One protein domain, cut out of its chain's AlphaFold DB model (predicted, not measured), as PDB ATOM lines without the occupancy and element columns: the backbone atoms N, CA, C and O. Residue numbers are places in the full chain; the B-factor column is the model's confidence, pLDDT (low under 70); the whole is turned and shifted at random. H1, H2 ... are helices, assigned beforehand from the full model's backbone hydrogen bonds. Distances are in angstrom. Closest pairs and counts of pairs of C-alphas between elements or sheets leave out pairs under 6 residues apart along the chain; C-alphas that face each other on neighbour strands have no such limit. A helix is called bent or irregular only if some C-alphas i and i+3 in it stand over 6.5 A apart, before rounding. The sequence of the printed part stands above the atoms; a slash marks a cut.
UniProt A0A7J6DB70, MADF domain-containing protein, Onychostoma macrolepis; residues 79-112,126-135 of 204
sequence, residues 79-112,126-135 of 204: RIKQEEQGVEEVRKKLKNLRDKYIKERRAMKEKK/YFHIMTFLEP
ATOM      1  N   ARG A  79     101.594 172.181  64.166       45.25
ATOM      2  CA  ARG A  79     100.980 172.672  65.408       45.25
ATOM      3  C   ARG A  79     100.940 174.201  65.458       45.25
ATOM      4  O   ARG A  79      99.908 174.770  65.803       45.25
ATOM      5  N   ILE A  80     102.017 174.850  65.012       53.28
ATOM      6  CA  ILE A  80     102.151 176.315  65.007       53.28
ATOM      7  C   ILE A  80     101.076 176.979  64.127       53.28
ATOM      8  O   ILE A  80     100.483 177.974  64.531       53.28
ATOM      9  N   LYS A  81     100.740 176.403  62.964       50.84
ATOM     10  CA  LYS A  81      99.712 176.959  62.055       50.84
ATOM     11  C   LYS A  81      98.299 176.904  62.636       50.84
ATOM     12  O   LYS A  81      97.490 177.797  62.391       50.84
ATOM     13  N   GLN A  82      97.986 175.845  63.382       51.62
ATOM     14  CA  GLN A  82      96.673 175.672  64.004       51.62
ATOM     15  C   GLN A  82      96.517 176.590  65.228       51.62
ATOM     16  O   GLN A  82      95.438 177.130  65.472       51.62
ATOM     17  N   GLU A  83      97.611 176.821  65.954       57.31
ATOM     18  CA  GLU A  83      97.679 177.774  67.062       57.31
ATOM     19  C   GLU A  83      97.580 179.232  66.577       57.31
ATOM     20  O   GLU A  83      96.813 180.016  67.137       57.31
ATOM     21  N   GLU A  84      98.251 179.584  65.476       61.62
ATOM     22  CA  GLU A  84      98.208 180.927  64.879       61.62
ATOM     23  C   GLU A  84      96.795 181.319  64.401       61.62
ATOM     24  O   GLU A  84      96.344 182.446  64.634       61.62
ATOM     25  N   GLN A  85      96.044 180.378  63.812       64.50
ATOM     26  CA  GLN A  85      94.640 180.604  63.436       64.50
ATOM     27  C   GLN A  85      93.758 180.893  64.660       64.50
ATOM     28  O   GLN A  85      92.928 181.805  64.626       64.50
ATOM     29  N   GLY A  86      93.979 180.180  65.769       83.44
ATOM     30  CA  GLY A  86      93.271 180.429  67.025       83.44
ATOM     31  C   GLY A  86      93.557 181.820  67.600       83.44
ATOM     32  O   GLY A  86      92.638 182.506  68.058       83.44
ATOM     33  N   VAL A  87      94.810 182.278  67.529       88.56
ATOM     34  CA  VAL A  87      95.214 183.609  68.016       88.56
ATOM     35  C   VAL A  87      94.553 184.726  67.205       88.56
ATOM     36  O   VAL A  87      94.001 185.664  67.790       88.56
ATOM     37  N   GLU A  88      94.545 184.633  65.875       90.12
ATOM     38  CA  GLU A  88      93.944 185.671  65.030       90.12
ATOM     39  C   GLU A  88      92.411 185.709  65.177       90.12
ATOM     40  O   GLU A  88      91.806 186.786  65.201       90.12
ATOM     41  N   GLU A  89      91.759 184.562  65.387       91.50
ATOM     42  CA  GLU A  89      90.333 184.517  65.720       91.50
ATOM     43  C   GLU A  89      90.008 185.210  67.047       91.50
ATOM     44  O   GLU A  89      89.042 185.980  67.126       91.50
ATOM     45  N   VAL A  90      90.800 184.959  68.093       92.38
ATOM     46  CA  VAL A  90      90.638 185.614  69.400       92.38
ATOM     47  C   VAL A  90      90.859 187.116  69.267       92.38
ATOM     48  O   VAL A  90      90.040 187.909  69.741       92.38
ATOM     49  N   ARG A  91      91.903 187.529  68.545       91.88
ATOM     50  CA  ARG A  91      92.199 188.937  68.261       91.88
ATOM     51  C   ARG A  91      91.057 189.617  67.503       91.88
ATOM     52  O   ARG A  91      90.643 190.719  67.872       91.88
ATOM     53  N   LYS A  92      90.492 188.958  66.491       94.44
ATOM     54  CA  LYS A  92      89.329 189.446  65.734       94.44
ATOM     55  C   LYS A  92      88.087 189.565  66.614       94.44
ATOM     56  O   LYS A  92      87.397 190.583  66.560       94.44
ATOM     57  N   LYS A  93      87.801 188.562  67.449       94.00
ATOM     58  CA  LYS A  93      86.682 188.599  68.408       94.00
ATOM     59  C   LYS A  93      86.845 189.752  69.398       94.00
ATOM     60  O   LYS A  93      85.888 190.496  69.607       94.00
ATOM     61  N   LEU A  94      88.049 189.958  69.933       91.94
ATOM     62  CA  LEU A  94      88.356 191.079  70.822       91.94
ATOM     63  C   LEU A  94      88.180 192.430  70.120       91.94
ATOM     64  O   LEU A  94      87.579 193.340  70.689       91.94
ATOM     65  N   LYS A  95      88.640 192.552  68.869       92.81
ATOM     66  CA  LYS A  95      88.432 193.753  68.052       92.81
ATOM     67  C   LYS A  95      86.944 194.053  67.878       92.81
ATOM     68  O   LYS A  95      86.513 195.151  68.207       92.81
ATOM     69  N   ASN A  96      86.150 193.065  67.470       93.00
ATOM     70  CA  ASN A  96      84.701 193.218  67.316       93.00
ATOM     71  C   ASN A  96      84.018 193.625  68.633       93.00
ATOM     72  O   ASN A  96      83.103 194.449  68.639       93.00
ATOM     73  N   LEU A  97      84.467 193.060  69.757       92.69
ATOM     74  CA  LEU A  97      83.949 193.385  71.084       92.69
ATOM     75  C   LEU A  97      84.270 194.837  71.472       92.69
ATOM     76  O   LEU A  97      83.388 195.563  71.934       92.69
ATOM     77  N   ARG A  98      85.512 195.275  71.229       92.44
ATOM     78  CA  ARG A  98      85.959 196.659  71.428       92.44
ATOM     79  C   ARG A  98      85.189 197.628  70.534       92.44
ATOM     80  O   ARG A  98      84.723 198.649  71.026       92.44
ATOM     81  N   ASP A  99      85.005 197.302  69.259       91.56
ATOM     82  CA  ASP A  99      84.266 198.138  68.309       91.56
ATOM     83  C   ASP A  99      82.803 198.306  68.740       91.56
ATOM     84  O   ASP A  99      82.261 199.415  68.718       91.56
ATOM     85  N   LYS A 100      82.177 197.229  69.230       92.75
ATOM     86  CA  LYS A 100      80.824 197.289  69.790       92.75
ATOM     87  C   LYS A 100      80.753 198.177  71.034       92.75
ATOM     88  O   LYS A 100      79.837 198.987  71.133       92.75
ATOM     89  N   TYR A 101      81.728 198.077  71.937       92.00
ATOM     90  CA  TYR A 101      81.819 198.969  73.095       92.00
ATOM     91  C   TYR A 101      81.984 200.440  72.679       92.00
ATOM     92  O   TYR A 101      81.286 201.306  73.198       92.00
ATOM     93  N   ILE A 102      82.836 200.736  71.690       89.69
ATOM     94  CA  ILE A 102      83.025 202.101  71.174       89.69
ATOM     95  C   ILE A 102      81.719 202.654  70.595       89.69
ATOM     96  O   ILE A 102      81.381 203.809  70.855       89.69
ATOM     97  N   LYS A 103      80.982 201.842  69.831       89.19
ATOM     98  CA  LYS A 103      79.682 202.228  69.271       89.19
ATOM     99  C   LYS A 103      78.665 202.529  70.370       89.19
ATOM    100  O   LYS A 103      78.013 203.566  70.311       89.19
ATOM    101  N   GLU A 104      78.578 201.668  71.381       90.25
ATOM    102  CA  GLU A 104      77.686 201.861  72.529       90.25
ATOM    103  C   GLU A 104      78.046 203.140  73.305       90.25
ATOM    104  O   GLU A 104      77.177 203.942  73.636       90.25
ATOM    105  N   ARG A 105      79.345 203.388  73.512       88.06
ATOM    106  CA  ARG A 105      79.857 204.587  74.190       88.06
ATOM    107  C   ARG A 105      79.551 205.868  73.412       88.06
ATOM    108  O   ARG A 105      79.155 206.864  74.015       88.06
ATOM    109  N   ARG A 106      79.686 205.851  72.079       85.25
ATOM    110  CA  ARG A 106      79.277 206.975  71.214       85.25
ATOM    111  C   ARG A 106      77.772 207.203  71.279       85.25
ATOM    112  O   ARG A 106      77.365 208.326  71.540       85.25
ATOM    113  N   ALA A 107      76.970 206.146  71.152       84.75
ATOM    114  CA  ALA A 107      75.517 206.235  71.259       84.75
ATOM    115  C   ALA A 107      75.071 206.789  72.624       84.75
ATOM    116  O   ALA A 107      74.085 207.513  72.704       84.75
ATOM    117  N   MET A 108      75.794 206.484  73.706       77.88
ATOM    118  CA  MET A 108      75.496 207.022  75.036       77.88
ATOM    119  C   MET A 108      75.857 208.509  75.169       77.88
ATOM    120  O   MET A 108      75.076 209.273  75.736       77.88
ATOM    121  N   LYS A 109      76.996 208.941  74.610       77.75
ATOM    122  CA  LYS A 109      77.392 210.362  74.568       77.75
ATOM    123  C   LYS A 109      76.469 211.197  73.676       77.75
ATOM    124  O   LYS A 109      76.071 212.285  74.067       77.75
ATOM    125  N   GLU A 110      76.085 210.677  72.517       74.19
ATOM    126  CA  GLU A 110      75.217 211.364  71.555       74.19
ATOM    127  C   GLU A 110      73.813 211.620  72.126       74.19
ATOM    128  O   GLU A 110      73.270 212.711  71.977       74.19
ATOM    129  N   LYS A 111      73.268 210.675  72.906       69.69
ATOM    130  CA  LYS A 111      72.009 210.874  73.650       69.69
ATOM    131  C   LYS A 111      72.117 211.939  74.734       69.69
ATOM    132  O   LYS A 111      71.164 212.679  74.963       69.69
ATOM    133  N   LYS A 112      73.266 212.018  75.415       64.62
ATOM    134  CA  LYS A 112      73.515 213.029  76.453       64.62
ATOM    135  C   LYS A 112      73.567 214.445  75.867       64.62
ATOM    136  O   LYS A 112      73.245 215.387  76.584       64.62
ATOM    137  N   TYR A 126      77.381 193.556  78.591       90.50
ATOM    138  CA  TYR A 126      78.831 193.640  78.764       90.50
ATOM    139  C   TYR A 126      79.357 195.074  78.865       90.50
ATOM    140  O   TYR A 126      80.536 195.251  79.115       90.50
ATOM    141  N   PHE A 127      78.524 196.102  78.703       90.56
ATOM    142  CA  PHE A 127      78.962 197.496  78.705       90.56
ATOM    143  C   PHE A 127      79.720 197.866  79.983       90.56
ATOM    144  O   PHE A 127      80.842 198.349  79.894       90.56
ATOM    145  N   HIS A 128      79.152 197.548  81.151       91.00
ATOM    146  CA  HIS A 128      79.774 197.820  82.451       91.00
ATOM    147  C   HIS A 128      81.087 197.057  82.628       91.00
ATOM    148  O   HIS A 128      82.083 197.636  83.049       91.00
ATOM    149  N   ILE A 129      81.116 195.782  82.231       93.38
ATOM    150  CA  ILE A 129      82.333 194.961  82.289       93.38
ATOM    151  C   ILE A 129      83.399 195.522  81.349       93.38
ATOM    152  O   ILE A 129      84.573 195.441  81.657       93.38
ATOM    153  N   MET A 130      83.011 196.125  80.230       91.00
ATOM    154  CA  MET A 130      83.921 196.665  79.223       91.00
ATOM    155  C   MET A 130      84.366 198.110  79.510       91.00
ATOM    156  O   MET A 130      85.134 198.667  78.728       91.00
ATOM    157  N   THR A 131      83.943 198.717  80.627       91.81
ATOM    158  CA  THR A 131      84.333 200.093  81.008       91.81
ATOM    159  C   THR A 131      85.834 200.254  81.247       91.81
ATOM    160  O   THR A 131      86.364 201.334  81.016       91.81
ATOM    161  N   PHE A 132      86.564 199.185  81.594       92.81
ATOM    162  CA  PHE A 132      88.032 199.237  81.716       92.81
ATOM    163  C   PHE A 132      88.738 199.588  80.396       92.81
ATOM    164  O   PHE A 132      89.919 199.942  80.396       92.81
ATOM    165  N   LEU A 133      88.045 199.480  79.257       90.25
ATOM    166  CA  LEU A 133      88.584 199.932  77.980       90.25
ATOM    167  C   LEU A 133      88.593 201.455  77.852       90.25
ATOM    168  O   LEU A 133      89.326 201.957  77.006       90.25
ATOM    169  N   GLU A 134      87.837 202.192  78.664       88.50
ATOM    170  CA  GLU A 134      87.697 203.648  78.563       88.50
ATOM    171  C   GLU A 134      89.040 204.402  78.538       88.50
ATOM    172  O   GLU A 134      89.250 205.153  77.584       88.50
ATOM    173  N   PRO A 135      90.012 204.137  79.437       89.62
ATOM    174  CA  PRO A 135      91.325 204.793  79.390       89.62
ATOM    175  C   PRO A 135      92.119 204.497  78.106       89.62
ATOM    176  O   PRO A 135      92.977 205.272  77.694       89.62
TER     177      PRO A 135
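This is residues 79 to 112 and 126 to 135 of the 204 residues of the protein "MADF domain-containing protein" of Onychostoma macrolepis (UniProt A0A7J6DB70). One long, straight helix, H1, makes the whole length of this domain, and a short second helix, H2, crosses it at nearly a right angle past its middle, beside Tyr 101. Residues 79 to 96 and 106 to 112, both stretches within H1, stand free as the two long ends of the rod. The printed part has 44 residues with two named helices, H1 then H2, and no named strand, and its class is all helix. The whole is only just extended, close to loose, with a radius of gyration of the C-alphas of 14.4 A and spans of 50 by 16 by 15 A.

H1 holds residues 79 to 112, from C-alpha 79 at (100.980, 172.672, 65.408) to C-alpha 112 at (73.515, 213.029, 76.453), and measures 50.1 A from first to last C-alpha. After the cut, residues 126 to 128 come before H2, which holds residues 129 to 135, is 13.6 A long and ends with C-alpha 135 at (91.325, 204.793, 79.390). H2 is irregular: its C-alphas 129 and 132 are 7.1 A apart.

H1 and H2 are close but not clearly touching, with 2 pairs of C-alphas within 8 A. Their closest C-alphas, those of Tyr 101 and Met 130, are 6.9 A apart. Their lines are about perpendicular, at 81 degrees, and their centres are 12.8 A apart. In H1 every O i to N i+4 pair is within hydrogen-bond range; in H2 0 of 3 are, while 2 of its 4 O i to N i+3 pairs are within range.

The outline is a rod, and the two C-alphas farthest apart in the domain, those of Arg 79 and Lys 112, are 50.1 A apart. Residues 113 to 125 are not printed, and C-alphas 112 and 126 are 20.2 A apart across the cut. The link from H1 to H2 runs across this cut. The mean pLDDT of the printed part is 83.0, and residues 79 to 85 and 111 to 112 are under 70.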